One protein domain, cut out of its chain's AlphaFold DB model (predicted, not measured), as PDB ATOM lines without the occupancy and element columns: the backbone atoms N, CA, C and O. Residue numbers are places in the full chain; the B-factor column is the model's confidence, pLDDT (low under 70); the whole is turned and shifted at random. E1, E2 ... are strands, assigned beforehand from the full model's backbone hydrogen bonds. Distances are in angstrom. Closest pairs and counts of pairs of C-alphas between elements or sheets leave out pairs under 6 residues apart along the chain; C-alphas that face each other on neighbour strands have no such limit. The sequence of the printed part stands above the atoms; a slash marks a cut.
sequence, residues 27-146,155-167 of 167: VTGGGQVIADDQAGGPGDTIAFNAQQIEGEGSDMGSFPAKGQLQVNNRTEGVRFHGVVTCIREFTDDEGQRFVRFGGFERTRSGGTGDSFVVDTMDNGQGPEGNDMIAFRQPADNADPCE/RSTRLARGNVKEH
ATOM      1  N   VAL A  27     182.887 199.565 161.298       92.44
ATOM      2  CA  VAL A  27     182.490 198.810 162.477       92.44
ATOM      3  C   VAL A  27     183.698 198.537 163.352       92.44
ATOM      4  O   VAL A  27     184.764 198.125 162.890       92.44
ATOM      5  N   THR A  28     183.558 198.818 164.639       93.44
ATOM      6  CA  THR A  28     184.587 198.548 165.643       93.44
ATOM      7  C   THR A  28     183.944 197.889 166.839       93.44
ATOM      8  O   THR A  28     182.773 198.131 167.126       93.44
ATOM      9  N   GLY A  29     184.693 197.055 167.543       90.94
ATOM     10  CA  GLY A  29     184.150 196.456 168.740       90.94
ATOM     11  C   GLY A  29     185.014 195.372 169.333       90.94
ATOM     12  O   GLY A  29     186.145 195.110 168.912       90.94
ATOM     13  N   GLY A  30     184.454 194.748 170.353       88.06
ATOM     14  CA  GLY A  30     185.051 193.614 171.022       88.06
ATOM     15  C   GLY A  30     184.144 193.084 172.115       88.06
ATOM     16  O   GLY A  30     183.187 193.742 172.519       88.06
ATOM     17  N   GLY A  31     184.448 191.881 172.577       83.06
ATOM     18  CA  GLY A  31     183.652 191.173 173.567       83.06
ATOM     19  C   GLY A  31     184.464 190.115 174.296       83.06
ATOM     20  O   GLY A  31     185.589 189.779 173.905       83.06
ATOM     21  N   GLN A  32     183.875 189.604 175.371       77.88
ATOM     22  CA  GLN A  32     184.467 188.576 176.212       77.88
ATOM     23  C   GLN A  32     183.428 187.508 176.545       77.88
ATOM     24  O   GLN A  32     182.313 187.813 176.962       77.88
ATOM     25  N   VAL A  33     183.835 186.248 176.439       70.25
ATOM     26  CA  VAL A  33     183.059 185.094 176.897       70.25
ATOM     27  C   VAL A  33     183.709 184.573 178.143       70.25
ATOM     28  O   VAL A  33     184.839 184.094 178.100       70.25
ATOM     29  N   ILE A  34     182.995 184.635 179.255       61.50
ATOM     30  CA  ILE A  34     183.407 183.925 180.458       61.50
ATOM     31  C   ILE A  34     183.161 182.442 180.169       61.50
ATOM     32  O   ILE A  34     182.028 181.975 180.197       61.50
ATOM     33  N   ALA A  35     184.219 181.736 179.764       56.28
ATOM     34  CA  ALA A  35     184.147 180.344 179.329       56.28
ATOM     35  C   ALA A  35     183.865 179.369 180.489       56.28
ATOM     36  O   ALA A  35     183.464 178.234 180.242       56.28
ATOM     37  N   ASP A  36     184.053 179.801 181.741       54.19
ATOM     38  CA  ASP A  36     183.802 178.995 182.934       54.19
ATOM     39  C   ASP A  36     183.624 179.900 184.168       54.19
ATOM     40  O   ASP A  36     184.513 180.687 184.496       54.19
ATOM     41  N   ASP A  37     182.495 179.779 184.871       55.06
ATOM     42  CA  ASP A  37     182.212 180.525 186.108       55.06
ATOM     43  C   ASP A  37     183.142 180.108 187.271       55.06
ATOM     44  O   ASP A  37     183.201 180.788 188.300       55.06
ATOM     45  N   GLN A  38     183.874 178.991 187.130       51.59
ATOM     46  CA  GLN A  38     184.818 178.493 188.137       51.59
ATOM     47  C   GLN A  38     186.289 178.822 187.845       51.59
ATOM     48  O   GLN A  38     187.111 178.816 188.768       51.59
ATOM     49  N   ALA A  39     186.644 179.147 186.600       56.47
ATOM     50  CA  ALA A  39     187.999 179.556 186.249       56.47
ATOM     51  C   ALA A  39     188.108 181.079 186.389       56.47
ATOM     52  O   ALA A  39     187.609 181.821 185.553       56.47
ATOM     53  N   GLY A  40     188.777 181.569 187.439       55.84
ATOM     54  CA  GLY A  40     188.942 183.004 187.742       55.84
ATOM     55  C   GLY A  40     189.792 183.815 186.744       55.84
ATOM     56  O   GLY A  40     190.552 184.689 187.157       55.84
ATOM     57  N   GLY A  41     189.724 183.504 185.447       65.44
ATOM     58  CA  GLY A  41     190.471 184.130 184.365       65.44
ATOM     59  C   GLY A  41     189.581 184.902 183.379       65.44
ATOM     60  O   GLY A  41     188.371 184.705 183.329       65.44
ATOM     61  N   PRO A  42     190.174 185.780 182.553       65.50
ATOM     62  CA  PRO A  42     189.455 186.716 181.688       65.50
ATOM     63  C   PRO A  42     188.883 186.083 180.402       65.50
ATOM     64  O   PRO A  42     188.929 186.732 179.361       65.50
ATOM     65  N   GLY A  43     188.350 184.860 180.449       76.00
ATOM     66  CA  GLY A  43     187.577 184.272 179.347       76.00
ATOM     67  C   GLY A  43     188.235 184.262 177.952       76.00
ATOM     68  O   GLY A  43     189.420 184.572 177.787       76.00
ATOM     69  N   ASP A  44     187.446 183.927 176.937       83.00
ATOM     70  CA  ASP A  44     187.816 184.100 175.528       83.00
ATOM     71  C   ASP A  44     187.495 185.531 175.093       83.00
ATOM     72  O   ASP A  44     186.493 186.101 175.523       83.00
ATOM     73  N   THR A  45     188.339 186.145 174.260       86.56
ATOM     74  CA  THR A  45     188.165 187.555 173.861       86.56
ATOM     75  C   THR A  45     188.222 187.736 172.357       86.56
ATOM     76  O   THR A  45     189.052 187.115 171.689       86.56
ATOM     77  N   ILE A  46     187.424 188.671 171.852       88.31
ATOM     78  CA  ILE A  46     187.426 189.121 170.462       88.31
ATOM     79  C   ILE A  46     187.562 190.644 170.408       88.31
ATOM     80  O   ILE A  46     186.972 191.346 171.227       88.31
ATOM     81  N   ALA A  47     188.340 191.158 169.459       92.00
ATOM     82  CA  ALA A  47     188.452 192.585 169.172       92.00
ATOM     83  C   ALA A  47     188.647 192.804 167.672       92.00
ATOM     84  O   ALA A  47     189.394 192.061 167.029       92.00
ATOM     85  N   PHE A  48     187.999 193.820 167.116       94.31
ATOM     86  CA  PHE A  48     188.055 194.084 165.685       94.31
ATOM     87  C   PHE A  48     187.847 195.550 165.330       94.31
ATOM     88  O   PHE A  48     187.249 196.341 166.066       94.31
ATOM     89  N   ASN A  49     188.305 195.877 164.131       96.50
ATOM     90  CA  ASN A  49     187.910 197.056 163.390       96.50
ATOM     91  C   ASN A  49     187.816 196.689 161.908       96.50
ATOM     92  O   ASN A  49     188.693 195.998 161.392       96.50
ATOM     93  N   ALA A  50     186.797 197.185 161.222       95.75
ATOM     94  CA  ALA A  50     186.625 197.068 159.784       95.75
ATOM     95  C   ALA A  50     186.100 198.393 159.229       95.75
ATOM     96  O   ALA A  50     185.301 199.078 159.864       95.75
ATOM     97  N   GLN A  51     186.591 198.777 158.059       94.31
ATOM     98  CA  GLN A  51     186.223 200.016 157.391       94.31
ATOM     99  C   GLN A  51     186.199 199.790 155.883       94.31
ATOM    100  O   GLN A  51     187.190 199.328 155.313       94.31
ATOM    101  N   GLN A  52     185.099 200.186 155.250       92.88
ATOM    102  CA  GLN A  52     184.966 200.256 153.802       92.88
ATOM    103  C   GLN A  52     186.038 201.168 153.193       92.88
ATOM    104  O   GLN A  52     186.325 202.259 153.694       92.88
ATOM    105  N   ILE A  53     186.634 200.726 152.089       89.69
ATOM    106  CA  ILE A  53     187.540 201.541 151.283       89.69
ATOM    107  C   ILE A  53     186.681 202.415 150.362       89.69
ATOM    108  O   ILE A  53     185.898 201.918 149.556       89.69
ATOM    109  N   GLU A  54     186.787 203.735 150.520       82.25
ATOM    110  CA  GLU A  54     186.017 204.699 149.730       82.25
ATOM    111  C   GLU A  54     186.362 204.627 148.237       82.25
ATOM    112  O   GLU A  54     187.521 204.465 147.859       82.25
ATOM    113  N   GLY A  55     185.352 204.825 147.387       71.50
ATOM    114  CA  GLY A  55     185.529 204.919 145.935       71.50
ATOM    115  C   GLY A  55     185.616 203.579 145.203       71.50
ATOM    116  O   GLY A  55     185.664 203.581 143.974       71.50
ATOM    117  N   GLU A  56     185.574 202.454 145.918       66.31
ATOM    118  CA  GLU A  56     185.478 201.125 145.316       66.31
ATOM    119  C   GLU A  56     184.019 200.641 145.360       66.31
ATOM    120  O   GLU A  56     183.412 200.499 146.423       66.31
ATOM    121  N   GLY A  57     183.419 200.478 144.176       56.94
ATOM    122  CA  GLY A  57     182.047 199.993 144.031       56.94
ATOM    123  C   GLY A  57     181.924 198.513 144.399       56.94
ATOM    124  O   GLY A  57     182.869 197.747 144.230       56.94
ATOM    125  N   SER A  58     180.751 198.112 144.887       60.38
ATOM    126  CA  SER A  58     180.405 196.705 145.100       60.38
ATOM    127  C   SER A  58     179.600 196.165 143.921       60.38
ATOM    128  O   SER A  58     178.556 196.737 143.600       60.38
ATOM    129  N   ASP A  59     179.990 195.019 143.369       57.00
ATOM    130  CA  ASP A  59     179.162 194.298 142.389       57.00
ATOM    131  C   ASP A  59     178.072 193.432 143.058       57.00
ATOM    132  O   ASP A  59     177.140 192.990 142.390       57.00
ATOM    133  N   MET A  60     178.153 193.200 144.380       59.69
ATOM    134  CA  MET A  60     177.292 192.241 145.102       59.69
ATOM    135  C   MET A  60     176.878 192.687 146.519       59.69
ATOM    136  O   MET A  60     176.672 191.859 147.398       59.69
ATOM    137  N   GLY A  61     176.816 193.994 146.792       72.00
ATOM    138  CA  GLY A  61     176.460 194.508 148.126       72.00
ATOM    139  C   GLY A  61     177.538 194.310 149.204       72.00
ATOM    140  O   GLY A  61     177.342 194.728 150.342       72.00
ATOM    141  N   SER A  62     178.687 193.721 148.848       82.25
ATOM    142  CA  SER A  62     179.910 193.728 149.649       82.25
ATOM    143  C   SER A  62     180.959 194.655 149.060       82.25
ATOM    144  O   SER A  62     181.222 194.638 147.859       82.25
ATOM    145  N   PHE A  63     181.559 195.462 149.927       88.56
ATOM    146  CA  PHE A  63     182.550 196.460 149.571       88.56
ATOM    147  C   PHE A  63     183.943 196.006 150.001       88.56
ATOM    148  O   PHE A  63     184.083 195.426 151.086       88.56
ATOM    149  N   PRO A  64     184.987 196.332 149.219       90.94
ATOM    150  CA  PRO A  64     186.361 196.228 149.679       90.94
ATOM    151  C   PRO A  64     186.540 196.961 151.007       90.94
ATOM    152  O   PRO A  64     186.051 198.077 151.207       90.94
ATOM    153  N   ALA A  65     187.228 196.317 151.942       93.44
ATOM    154  CA  ALA A  65     187.420 196.841 153.283       93.44
ATOM    155  C   ALA A  65     188.840 196.599 153.779       93.44
ATOM    156  O   ALA A  65     189.567 195.736 153.294       93.44
ATOM    157  N   LYS A  66     189.217 197.370 154.793       94.44
ATOM    158  CA  LYS A  66     190.452 197.206 155.556       94.44
ATOM    159  C   LYS A  66     190.127 197.105 157.034       94.44
ATOM    160  O   LYS A  66     189.154 197.686 157.512       94.44
ATOM    161  N   GLY A  67     190.973 196.413 157.780       95.50
ATOM    162  CA  GLY A  67     190.702 196.170 159.187       95.50
ATOM    163  C   GLY A  67     191.526 195.037 159.758       95.50
ATOM    164  O   GLY A  67     192.317 194.417 159.041       95.50
ATOM    165  N   GLN A  68     191.354 194.783 161.047       96.19
ATOM    166  CA  GLN A  68     192.003 193.687 161.756       96.19
ATOM    167  C   GLN A  68     190.995 192.991 162.668       96.19
ATOM    168  O   GLN A  68     190.094 193.625 163.215       96.19
ATOM    169  N   LEU A  69     191.198 191.691 162.864       93.62
ATOM    170  CA  LEU A  69     190.484 190.870 163.832       93.62
ATOM    171  C   LEU A  69     191.499 190.180 164.742       93.62
ATOM    172  O   LEU A  69     192.486 189.614 164.273       93.62
ATOM    173  N   GLN A  70     191.246 190.189 166.043       92.81
ATOM    174  CA  GLN A  70     191.994 189.405 167.014       92.81
ATOM    175  C   GLN A  70     191.027 188.552 167.820       92.81
ATOM    176  O   GLN A  70     190.117 189.082 168.455       92.81
ATOM    177  N   VAL A  71     191.254 187.239 167.823       88.94
ATOM    178  CA  VAL A  71     190.556 186.303 168.708       88.94
ATOM    179  C   VAL A  71     191.591 185.611 169.577       88.94
ATOM    180  O   VAL A  71     192.624 185.144 169.097       88.94
ATOM    181  N   ASN A  72     191.330 185.572 170.875       87.25
ATOM    182  CA  ASN A  72     192.128 184.836 171.840       87.25
ATOM    183  C   ASN A  72     191.210 183.812 172.500       87.25
ATOM    184  O   ASN A  72     190.460 184.155 173.414       87.25
ATOM    185  N   ASN A  73     191.269 182.582 171.994       82.75
ATOM    186  CA  ASN A  73     190.604 181.430 172.578       82.75
ATOM    187  C   ASN A  73     191.549 180.850 173.638       82.75
ATOM    188  O   ASN A  73     192.497 180.123 173.335       82.75
ATOM    189  N   ARG A  74     191.336 181.242 174.892       79.56
ATOM    190  CA  ARG A  74     192.129 180.770 176.029       79.56
ATOM    191  C   ARG A  74     191.771 179.343 176.404       79.56
ATOM    192  O   ARG A  74     192.652 178.639 176.892       79.56
ATOM    193  N   THR A  75     190.530 178.933 176.157       71.69
ATOM    194  CA  THR A  75     190.051 177.568 176.404       71.69
ATOM    195  C   THR A  75     190.862 176.540 175.607       71.69
ATOM    196  O   THR A  75     191.280 175.522 176.154       71.69
ATOM    197  N   GLU A  76     191.163 176.838 174.343       76.12
ATOM    198  CA  GLU A  76     191.948 175.971 173.449       76.12
ATOM    199  C   GLU A  76     193.422 176.400 173.328       76.12
ATOM    200  O   GLU A  76     194.234 175.701 172.724       76.12
ATOM    201  N   GLY A  77     193.795 177.548 173.904       79.00
ATOM    202  CA  GLY A  77     195.146 178.107 173.812       79.00
ATOM    203  C   GLY A  77     195.506 178.649 172.422       79.00
ATOM    204  O   GLY A  77     196.690 178.769 172.098       79.00
ATOM    205  N   VAL A  78     194.505 178.987 171.607       81.00
ATOM    206  CA  VAL A  78     194.657 179.414 170.212       81.00
ATOM    207  C   VAL A  78     194.493 180.929 170.091       81.00
ATOM    208  O   VAL A  78     193.599 181.539 170.680       81.00
ATOM    209  N   ARG A  79     195.364 181.557 169.296       88.19
ATOM    210  CA  ARG A  79     195.258 182.971 168.914       88.19
ATOM    211  C   ARG A  79     195.065 183.075 167.417       88.19
ATOM    212  O   ARG A  79     195.844 182.493 166.673       88.19
ATOM    213  N   PHE A  80     194.092 183.876 167.016       88.56
ATOM    214  CA  PHE A  80     193.787 184.166 165.626       88.56
ATOM    215  C   PHE A  80     194.024 185.650 165.345       88.56
ATOM    216  O   PHE A  80     193.597 186.520 166.116       88.56
ATOM    217  N   HIS A  81     194.699 185.945 164.238       92.56
ATOM    218  CA  HIS A  81     194.946 187.306 163.770       92.56
ATOM    219  C   HIS A  81     194.488 187.435 162.321       92.56
ATOM    220  O   HIS A  81     195.182 186.986 161.417       92.56
ATOM    221  N   GLY A  82     193.330 188.050 162.101       92.69
ATOM    222  CA  GLY A  82     192.727 188.232 160.785       92.69
ATOM    223  C   GLY A  82     193.005 189.605 160.178       92.69
ATOM    224  O   GLY A  82     193.071 190.610 160.888       92.69
ATOM    225  N   VAL A  83     193.116 189.652 158.852       94.75
ATOM    226  CA  VAL A  83     193.072 190.879 158.046       94.75
ATOM    227  C   VAL A  83     191.724 190.942 157.349       94.75
ATOM    228  O   VAL A  83     191.356 190.002 156.651       94.75
ATOM    229  N   VAL A  84     190.999 192.044 157.533       94.94
ATOM    230  CA  VAL A  84     189.704 192.271 156.876       94.94
ATOM    231  C   VAL A  84     189.937 192.667 155.424       94.94
ATOM    232  O   VAL A  84     190.786 193.518 155.155       94.94
ATOM    233  N   THR A  85     189.165 192.072 154.520       93.56
ATOM    234  CA  THR A  85     189.205 192.347 153.077       93.56
ATOM    235  C   THR A  85     187.882 192.870 152.540       93.56
ATOM    236  O   THR A  85     187.854 193.465 151.466       93.56
ATOM    237  N   CYS A  86     186.784 192.661 153.266       92.69
ATOM    238  CA  CYS A  86     185.459 193.032 152.798       92.69
ATOM    239  C   CYS A  86     184.488 193.306 153.957       92.69
ATOM    240  O   CYS A  86     184.668 192.811 155.074       92.69
ATOM    241  N   ILE A  87     183.487 194.143 153.686       92.25
ATOM    242  CA  ILE A  87     182.427 194.547 154.619       92.25
ATOM    243  C   ILE A  87     181.101 194.669 153.868       92.25
ATOM    244  O   ILE A  87     181.081 195.009 152.684       92.25
ATOM    245  N   ARG A  88     179.989 194.386 154.537       89.56
ATOM    246  CA  ARG A  88     178.640 194.604 154.017       89.56
ATOM    247  C   ARG A  88     177.641 194.801 155.136       89.56
ATOM    248  O   ARG A  88     177.876 194.407 156.274       89.56
ATOM    249  N   GLU A  89     176.498 195.337 154.759       88.50
ATOM    250  CA  GLU A  89     175.311 195.416 155.591       88.50
ATOM    251  C   GLU A  89     174.234 194.498 155.014       88.50
ATOM    252  O   GLU A  89     174.136 194.333 153.795       88.50
ATOM    253  N   PHE A  90     173.448 193.876 155.885       85.75
ATOM    254  CA  PHE A  90     172.268 193.114 155.492       85.75
ATOM    255  C   PHE A  90     171.198 193.193 156.584       85.75
ATOM    256  O   PHE A  90     171.439 193.663 157.698       85.75
ATOM    257  N   THR A  91     169.989 192.771 156.240       84.44
ATOM    258  CA  THR A  91     168.861 192.678 157.167       84.44
ATOM    259  C   THR A  91     168.384 191.236 157.179       84.44
ATOM    260  O   THR A  91     168.281 190.634 156.111       84.44
ATOM    261  N   ASP A  92     168.145 190.672 158.359       81.50
ATOM    262  CA  ASP A  92     167.592 189.321 158.466       81.50
ATOM    263  C   ASP A  92     166.075 189.284 158.193       81.50
ATOM    264  O   ASP A  92     165.427 190.307 157.951       81.50
ATOM    265  N   ASP A  93     165.490 188.086 158.263       80.88
ATOM    266  CA  ASP A  93     164.049 187.877 158.070       80.88
ATOM    267  C   ASP A  93     163.181 188.559 159.153       80.88
ATOM    268  O   ASP A  93     161.980 188.760 158.951       80.88
ATOM    269  N   GLU A  94     163.766 188.927 160.298       82.19
ATOM    270  CA  GLU A  94     163.102 189.628 161.405       82.19
ATOM    271  C   GLU A  94     163.210 191.160 161.287       82.19
ATOM    272  O   GLU A  94     162.640 191.887 162.108       82.19
ATOM    273  N   GLY A  95     163.892 191.673 160.259       82.06
ATOM    274  CA  GLY A  95     164.105 193.105 160.065       82.06
ATOM    275  C   GLY A  95     165.261 193.681 160.892       82.06
ATOM    276  O   GLY A  95     165.377 194.905 160.998       82.06
ATOM    277  N   GLN A  96     166.102 192.836 161.493       82.94
ATOM    278  CA  GLN A  96     167.270 193.256 162.263       82.94
ATOM    279  C   GLN A  96     168.443 193.546 161.327       82.94
ATOM    280  O   GLN A  96     168.744 192.781 160.413       82.94
ATOM    281  N   ARG A  97     169.102 194.684 161.552       86.56
ATOM    282  CA  ARG A  97     170.253 195.144 160.771       86.56
ATOM    283  C   ARG A  97     171.536 194.533 161.325       86.56
ATOM    284  O   ARG A  97     171.786 194.629 162.523       86.56
ATOM    285  N   PHE A  98     172.360 193.991 160.436       87.31
ATOM    286  CA  PHE A  98     173.669 193.438 160.764       87.31
ATOM    287  C   PHE A  98     174.748 194.018 159.859       87.31
ATOM    288  O   PHE A  98     174.525 194.251 158.666       87.31
ATOM    289  N   VAL A  99     175.952 194.149 160.408       90.94
ATOM    290  CA  VAL A  99     177.169 194.373 159.627       90.94
ATOM    291  C   VAL A  99     177.982 193.084 159.611       90.94
ATOM    292  O   VAL A  99     178.326 192.528 160.651       90.94
ATOM    293  N   ARG A 100     178.313 192.605 158.411       91.62
ATOM    294  CA  ARG A 100     179.248 191.497 158.200       91.62
ATOM    295  C   ARG A 100     180.568 192.043 157.702       91.62
ATOM    296  O   ARG A 100     180.601 192.793 156.731       91.62
ATOM    297  N   PHE A 101     181.663 191.596 158.295       93.44
ATOM    298  CA  PHE A 101     182.984 191.749 157.700       93.44
ATOM    299  C   PHE A 101     183.727 190.422 157.708       93.44
ATOM    300  O   PHE A 101     183.482 189.545 158.537       93.44
ATOM    301  N   GLY A 102     184.655 190.281 156.775       93.38
ATOM    302  CA  GLY A 102     185.383 189.041 156.600       93.38
ATOM    303  C   GLY A 102     186.758 189.256 155.996       93.38
ATOM    304  O   GLY A 102     187.123 190.360 155.575       93.38
ATOM    305  N   GLY A 103     187.546 188.191 156.007       93.12
ATOM    306  CA  GLY A 103     188.878 188.181 155.431       93.12
ATOM    307  C   GLY A 103     189.617 186.900 155.761       93.12
ATOM    308  O   GLY A 103     189.008 185.835 155.822       93.12
ATOM    309  N   PHE A 104     190.927 187.005 155.975       91.81
ATOM    310  CA  PHE A 104     191.800 185.840 156.119       91.81
ATOM    311  C   PHE A 104     192.776 185.982 157.278       91.81
ATOM    312  O   PHE A 104     193.194 187.091 157.629       91.81
ATOM    313  N   GLU A 105     193.174 184.854 157.859       90.81
ATOM    314  CA  GLU A 105     194.242 184.818 158.845       90.81
ATOM    315  C   GLU A 105     195.559 185.323 158.242       90.81
ATOM    316  O   GLU A 105     195.991 184.942 157.148       90.81
ATOM    317  N   ARG A 106     196.241 186.172 159.006       86.19
ATOM    318  CA  ARG A 106     197.591 186.619 158.718       86.19
ATOM    319  C   ARG A 106     198.579 185.506 159.046       86.19
ATOM    320  O   ARG A 106     199.045 185.383 160.180       86.19
ATOM    321  N   THR A 107     198.997 184.761 158.031       83.19
ATOM    322  CA  THR A 107     200.088 183.796 158.205       83.19
ATOM    323  C   THR A 107     201.445 184.503 158.279       83.19
ATOM    324  O   THR A 107     201.685 185.543 157.655       83.19
ATOM    325  N   ARG A 108     202.386 183.934 159.045       71.06
ATOM    326  CA  ARG A 108     203.755 184.477 159.176       71.06
ATOM    327  C   ARG A 108     204.554 184.441 157.868       71.06
ATOM    328  O   ARG A 108     205.517 185.187 157.739       71.06
ATOM    329  N   SER A 109     204.171 183.582 156.927       69.50
ATOM    330  CA  SER A 109     204.824 183.390 155.628       69.50
ATOM    331  C   SER A 109     204.271 184.293 154.519       69.50
ATOM    332  O   SER A 109     204.736 184.197 153.387       69.50
ATOM    333  N   GLY A 110     203.305 185.169 154.820       62.81
ATOM    334  CA  GLY A 110     202.683 186.047 153.822       62.81
ATOM    335  C   GLY A 110     201.692 185.337 152.891       62.81
ATOM    336  O   GLY A 110     201.261 185.938 151.913       62.81
ATOM    337  N   GLY A 111     201.336 184.082 153.183       68.38
ATOM    338  CA  GLY A 111     200.229 183.385 152.531       68.38
ATOM    339  C   GLY A 111     198.872 183.761 153.134       68.38
ATOM    340  O   GLY A 111     198.795 184.280 154.253       68.38
ATOM    341  N   THR A 112     197.805 183.468 152.400       71.06
ATOM    342  CA  THR A 112     196.425 183.571 152.881       71.06
ATOM    343  C   THR A 112     196.133 182.376 153.789       71.06
ATOM    344  O   THR A 112     196.248 181.238 153.335       71.06
ATOM    345  N   GLY A 113     195.853 182.619 155.073       83.75
ATOM    346  CA  GLY A 113     195.437 181.568 156.006       83.75
ATOM    347  C   GLY A 113     193.929 181.335 155.958       83.75
ATOM    348  O   GLY A 113     193.270 181.740 155.000       83.75
ATOM    349  N   ASP A 114     193.392 180.710 157.003       86.56
ATOM    350  CA  ASP A 114     191.971 180.364 157.082       86.56
ATOM    351  C   ASP A 114     191.085 181.607 156.935       86.56
ATOM    352  O   ASP A 114     191.401 182.684 157.460       86.56
ATOM    353  N   SER A 115     189.971 181.475 156.209       89.56
ATOM    354  CA  SER A 115     189.012 182.569 156.091       89.56
ATOM    355  C   SER A 115     188.242 182.756 157.397       89.56
ATOM    356  O   SER A 115     188.096 181.848 158.219       89.56
ATOM    357  N   PHE A 116     187.753 183.971 157.610       88.56
ATOM    358  CA  PHE A 116     186.883 184.283 158.731       88.56
ATOM    359  C   PHE A 116     185.746 185.198 158.311       88.56
ATOM    360  O   PHE A 116     185.875 186.005 157.388       88.56
ATOM    361  N   VAL A 117     184.660 185.108 159.071       91.00
ATOM    362  CA  VAL A 117     183.501 185.987 158.970       91.00
ATOM    363  C   VAL A 117     183.080 186.400 160.372       91.00
ATOM    364  O   VAL A 117     183.051 185.581 161.294       91.00
ATOM    365  N   VAL A 118     182.757 187.677 160.534       90.00
ATOM    366  CA  VAL A 118     182.166 188.227 161.750       90.00
ATOM    367  C   VAL A 118     180.883 188.947 161.380       90.00
ATOM    368  O   VAL A 118     180.911 189.848 160.546       90.00
ATOM    369  N   ASP A 119     179.786 188.566 162.030       89.31
ATOM    370  CA  ASP A 119     178.542 189.335 162.016       89.31
ATOM    371  C   ASP A 119     178.426 190.122 163.316       89.31
ATOM    372  O   ASP A 119     178.676 189.579 164.400       89.31
ATOM    373  N   THR A 120     178.034 191.385 163.212       89.31
ATOM    374  CA  THR A 120     177.780 192.259 164.352       89.31
ATOM    375  C   THR A 120     176.402 192.890 164.270       89.31
ATOM    376  O   THR A 120     175.852 193.053 163.182       89.31
ATOM    377  N   MET A 121     175.861 193.237 165.436       88.00
ATOM    378  CA  MET A 121     174.674 194.076 165.571       88.00
ATOM    379  C   MET A 121     174.882 195.030 166.751       88.00
ATOM    380  O   MET A 121     175.028 194.569 167.889       88.00
ATOM    381  N   ASP A 122     174.884 196.337 166.476       86.56
ATOM    382  CA  ASP A 122     174.827 197.407 167.485       86.56
ATOM    383  C   ASP A 122     173.357 197.677 167.854       86.56
ATOM    384  O   ASP A 122     172.554 198.103 167.020       86.56
ATOM    385  N   ASN A 123     172.979 197.427 169.110       79.62
ATOM    386  CA  ASN A 123     171.606 197.669 169.576       79.62
ATOM    387  C   ASN A 123     171.376 199.107 170.087       79.62
ATOM    388  O   ASN A 123     170.298 199.417 170.605       79.62
ATOM    389  N   GLY A 124     172.385 199.977 169.990       73.94
ATOM    390  CA  GLY A 124     172.311 201.383 170.377       73.94
ATOM    391  C   GLY A 124     172.287 201.646 171.886       73.94
ATOM    392  O   GLY A 124     172.153 202.802 172.287       73.94
ATOM    393  N   GLN A 125     172.429 200.628 172.743       67.19
ATOM    394  CA  GLN A 125     172.335 200.784 174.205       67.19
ATOM    395  C   GLN A 125     173.666 201.145 174.887       67.19
ATOM    396  O   GLN A 125     173.771 201.138 176.115       67.19
ATOM    397  N   GLY A 126     174.687 201.530 174.117       63.91
ATOM    398  CA  GLY A 126     176.003 201.849 174.665       63.91
ATOM    399  C   GLY A 126     176.667 200.622 175.315       63.91
ATOM    400  O   GLY A 126     176.313 199.493 174.994       63.91
ATOM    401  N   PRO A 127     177.635 200.802 176.230       58.53
ATOM    402  CA  PRO A 127     178.441 199.696 176.762       58.53
ATOM    403  C   PRO A 127     177.673 198.725 177.678       58.53
ATOM    404  O   PRO A 127     178.234 197.710 178.081       58.53
ATOM    405  N   GLU A 128     176.425 199.040 178.040       61.81
ATOM    406  CA  GLU A 128     175.550 198.179 178.852       61.81
ATOM    407  C   GLU A 128     174.604 197.318 177.992       61.81
ATOM    408  O   GLU A 128     173.867 196.487 178.529       61.81
ATOM    409  N   GLY A 129     174.630 197.502 176.667       59.84
ATOM    410  CA  GLY A 129     173.819 196.759 175.711       59.84
ATOM    411  C   GLY A 129     174.248 195.302 175.526       59.84
ATOM    412  O   GLY A 129     175.388 194.910 175.766       59.84
ATOM    413  N   ASN A 130     173.317 194.484 175.035       71.81
ATOM    414  CA  ASN A 130     173.605 193.150 174.506       71.81
ATOM    415  C   ASN A 130     173.955 193.245 173.012       71.81
ATOM    416  O   ASN A 130     173.164 192.802 172.174       71.81
ATOM    417  N   ASP A 131     175.063 193.905 172.659       81.50
ATOM    418  CA  ASP A 131     175.510 193.892 171.262       81.50
ATOM    419  C   ASP A 131     175.908 192.468 170.884       81.50
ATOM    420  O   ASP A 131     176.459 191.713 171.700       81.50
ATOM    421  N   MET A 132     175.610 192.091 169.645       83.38
ATOM    422  CA  MET A 132     175.916 190.754 169.158       83.38
ATOM    423  C   MET A 132     177.211 190.757 168.366       83.38
ATOM    424  O   MET A 132     177.447 191.625 167.529       83.38
ATOM    425  N   ILE A 133     178.032 189.740 168.621       85.38
ATOM    426  CA  ILE A 133     179.221 189.418 167.839       85.38
ATOM    427  C   ILE A 133     179.168 187.916 167.549       85.38
ATOM    428  O   ILE A 133     179.129 187.101 168.471       85.38
ATOM    429  N   ALA A 134     179.186 187.530 166.277       85.06
ATOM    430  CA  ALA A 134     179.235 186.134 165.854       85.06
ATOM    431  C   ALA A 134     180.458 185.904 164.963       85.06
ATOM    432  O   ALA A 134     180.465 186.284 163.796       85.06
ATOM    433  N   PHE A 135     181.493 185.269 165.516       85.50
ATOM    434  CA  PHE A 135     182.709 184.884 164.794       85.50
ATOM    435  C   PHE A 135     182.597 183.462 164.244       85.50
ATOM    436  O   PHE A 135     182.190 182.543 164.961       85.50
ATOM    437  N   ARG A 136     182.970 183.285 162.975       85.25
ATOM    438  CA  ARG A 136     182.904 182.017 162.246       85.25
ATOM    439  C   ARG A 136     184.150 181.838 161.385       85.25
ATOM    440  O   ARG A 136     184.652 182.801 160.807       85.25
ATOM    441  N   GLN A 137     184.600 180.595 161.265       81.31
ATOM    442  CA  GLN A 137     185.619 180.170 160.306       81.31
ATOM    443  C   GLN A 137     184.926 179.260 159.285       81.31
ATOM    444  O   GLN A 137     184.539 178.143 159.641       81.31
ATOM    445  N   PRO A 138     184.640 179.758 158.070       76.12
ATOM    446  CA  PRO A 138     184.068 178.949 157.002       76.12
ATOM    447  C   PRO A 138     184.960 177.757 156.637       76.12
ATOM    448  O   PRO A 138     186.146 177.732 156.956       76.12
ATOM    449  N   ALA A 139     184.397 176.781 155.924       72.00
ATOM    450  CA  ALA A 139     185.192 175.702 155.344       72.00
ATOM    451  C   ALA A 139     186.225 176.240 154.332       72.00
ATOM    452  O   ALA A 139     186.016 177.294 153.721       72.00
ATOM    453  N   ASP A 140     187.310 175.486 154.137       67.75
ATOM    454  CA  ASP A 140     188.454 175.855 153.297       67.75
ATOM    455  C   ASP A 140     188.033 176.435 151.932       67.75
ATOM    456  O   ASP A 140     187.310 175.801 151.159       67.75
ATOM    457  N   ASN A 141     188.567 177.617 151.604       66.38
ATOM    458  CA  ASN A 141     188.346 178.373 150.358       66.38
ATOM    459  C   ASN A 141     186.963 179.018 150.168       66.38
ATOM    460  O   ASN A 141     186.689 179.503 149.070       66.38
ATOM    461  N   ALA A 142     186.101 179.068 151.186       73.56
ATOM    462  CA  ALA A 142     184.903 179.899 151.089       73.56
ATOM    463  C   ALA A 142     185.287 181.388 151.066       73.56
ATOM    464  O   ALA A 142     186.109 181.839 151.875       73.56
ATOM    465  N   ASP A 143     184.681 182.137 150.146       80.75
ATOM    466  CA  ASP A 143     184.835 183.586 150.084       80.75
ATOM    467  C   ASP A 143     184.200 184.206 151.347       80.75
ATOM    468  O   ASP A 143     183.023 183.964 151.639       80.75
ATOM    469  N   PRO A 144     184.972 184.983 152.132       81.56
ATOM    470  CA  PRO A 144     184.518 185.526 153.406       81.56
ATOM    471  C   PRO A 144     183.368 186.542 153.283       81.56
ATOM    472  O   PRO A 144     182.781 186.910 154.304       81.56
ATOM    473  N   CYS A 145     183.028 186.996 152.074       76.62
ATOM    474  CA  CYS A 145     181.915 187.913 151.836       76.62
ATOM    475  C   CYS A 145     180.863 187.408 150.849       76.62
ATOM    476  O   CYS A 145     179.969 188.172 150.469       76.62
ATOM    477  N   GLU A 146     180.908 186.126 150.489       75.69
ATOM    478  CA  GLU A 146     179.893 185.528 149.630       75.69
ATOM    479  C   GLU A 146     178.538 185.377 150.345       75.69
ATOM    480  O   GLU A 146     178.440 185.043 151.529       75.69
ATOM    481  N   ARG A 155     174.086 180.418 164.815       40.78
ATOM    482  CA  ARG A 155     173.895 179.234 165.676       40.78
ATOM    483  C   ARG A 155     174.799 179.215 166.903       40.78
ATOM    484  O   ARG A 155     174.653 178.351 167.763       40.78
ATOM    485  N   SER A 156     175.720 180.167 166.998       45.22
ATOM    486  CA  SER A 156     176.585 180.338 168.154       45.22
ATOM    487  C   SER A 156     176.663 181.817 168.514       45.22
ATOM    488  O   SER A 156     177.622 182.505 168.184       45.22
ATOM    489  N   THR A 157     175.676 182.282 169.277       50.22
ATOM    490  CA  THR A 157     175.700 183.535 170.060       50.22
ATOM    491  C   THR A 157     176.753 183.513 171.179       50.22
ATOM    492  O   THR A 157     176.684 184.293 172.127       50.22
ATOM    493  N   ARG A 158     177.720 182.584 171.124       44.00
ATOM    494  CA  ARG A 158     178.619 182.284 172.239       44.00
ATOM    495  C   ARG A 158     179.557 183.433 172.575       44.00
ATOM    496  O   ARG A 158     180.048 183.423 173.689       44.00
ATOM    497  N   LEU A 159     179.744 184.430 171.703       51.69
ATOM    498  CA  LEU A 159     180.458 185.670 172.024       51.69
ATOM    499  C   LEU A 159     179.490 186.723 172.585       51.69
ATOM    500  O   LEU A 159     179.029 187.634 171.905       51.69
ATOM    501  N   ALA A 160     179.170 186.504 173.860       57.28
ATOM    502  CA  ALA A 160     178.366 187.334 174.741       57.28
ATOM    503  C   ALA A 160     178.907 188.768 174.901       57.28
ATOM    504  O   ALA A 160     180.116 188.991 174.865       57.28
ATOM    505  N   ARG A 161     177.987 189.704 175.183       62.09
ATOM    506  CA  ARG A 161     178.242 191.023 175.799       62.09
ATOM    507  C   ARG A 161     179.438 191.755 175.183       62.09
ATOM    508  O   ARG A 161     180.470 191.952 175.827       62.09
ATOM    509  N   GLY A 162     179.301 192.108 173.910       64.88
ATOM    510  CA  GLY A 162     180.240 192.990 173.232       64.88
ATOM    511  C   GLY A 162     179.862 194.461 173.384       64.88
ATOM    512  O   GLY A 162     178.736 194.781 173.745       64.88
ATOM    513  N   ASN A 163     180.806 195.346 173.083       81.12
ATOM    514  CA  ASN A 163     180.513 196.728 172.710       81.12
ATOM    515  C   ASN A 163     180.867 196.849 171.229       81.12
ATOM    516  O   ASN A 163     182.043 196.729 170.865       81.12
ATOM    517  N   VAL A 164     179.852 197.011 170.392       87.62
ATOM    518  CA  VAL A 164     179.960 197.221 168.950       87.62
ATOM    519  C   VAL A 164     179.586 198.669 168.666       87.62
ATOM    520  O   VAL A 164     178.700 199.238 169.297       87.62
ATOM    521  N   LYS A 165     180.302 199.304 167.743       87.81
ATOM    522  CA  LYS A 165     179.988 200.636 167.226       87.81
ATOM    523  C   LYS A 165     179.992 200.567 165.711       87.81
ATOM    524  O   LYS A 165     181.044 200.312 165.116       87.81
ATOM    525  N   GLU A 166     178.820 200.785 165.131       86.44
ATOM    526  CA  GLU A 166     178.586 200.832 163.687       86.44
ATOM    527  C   GLU A 166     178.393 202.291 163.243       86.44
ATOM    528  O   GLU A 166     177.673 203.059 163.888       86.44
ATOM    529  N   HIS A 167     179.067 202.681 162.160       83.50
ATOM    530  CA  HIS A 167     179.032 204.015 161.557       83.50
ATOM    531  C   HIS A 167     178.744 203.922 160.062       83.50
ATOM    532  O   HIS A 167     179.366 203.057 159.399       83.50
TER     533      HIS A 167
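What this domain is: This is residues 27 to 146 and 155 to 167 of the 167 residues of an uncharacterized protein of uncultured Sphingomonadaceae bacterium (UniProt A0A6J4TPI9). A closed but flattened barrel of eight antiparallel strands, its strands wound round in chain order, with E3, E4 and E8 bending as they go and a loose seam between E7 and E8. The links holding Gln 38 and Gly 55 reach its far ends. The printed part has 133 residues, with no named helix and E1 to E8 in order; the class is all strand. It is compact, with a radius of gyration of the C-alphas of 14.9 A, and spans 49 by 40 by 24 A.

How they stand to each other: E4, residues 78 to 91, bends by 83 degrees at residue 85. On one side of it is E3, residues 62 to 73, with N 63 and O 87 2.8 A apart; on the other is E5, residues 97 to 106, with N 88 and O 100 2.8 A apart. E2, residues 44 to 52, is antiparallel to E3, with N 51 and O 66 2.8 A apart. E1, residues 27 to 33, forms a hairpin with E2, with N 29 and O 48 3.0 A apart. E6, residues 112 to 121, is antiparallel to E5, with N 101 and O 118 2.9 A apart. E7, residues 131 to 136, is antiparallel to E6, with N 119 and O 134 3.0 A apart. E8, residues 159 to 166, closes the ring: N 165 and O 28 of E1 are 2.8 A apart, but E8 and E7 have no N and O within hydrogen-bond range. E1 to E7 form a meander, each strand the antiparallel neighbour of the one before. E3 and E7 are apart.

Where its parts are: E1 begins at C-alpha 27 (182.490, 198.810, 162.477). E4 is 31.8 A long, E5 28.7 A and E3 28.1 A. E8 ends at C-alpha 166 (178.586, 200.832, 163.687).

The domain as a whole: The C-alphas of Gln 38 and Gly 55, the two farthest apart, are 49.8 A apart. Residues 147 to 154 are not printed, a gap of 18.3 A between C-alphas 146 and 155. No link printed whole is long. Confidence is under 70 in 32 residues, among them 34 to 42 and 155 to 162.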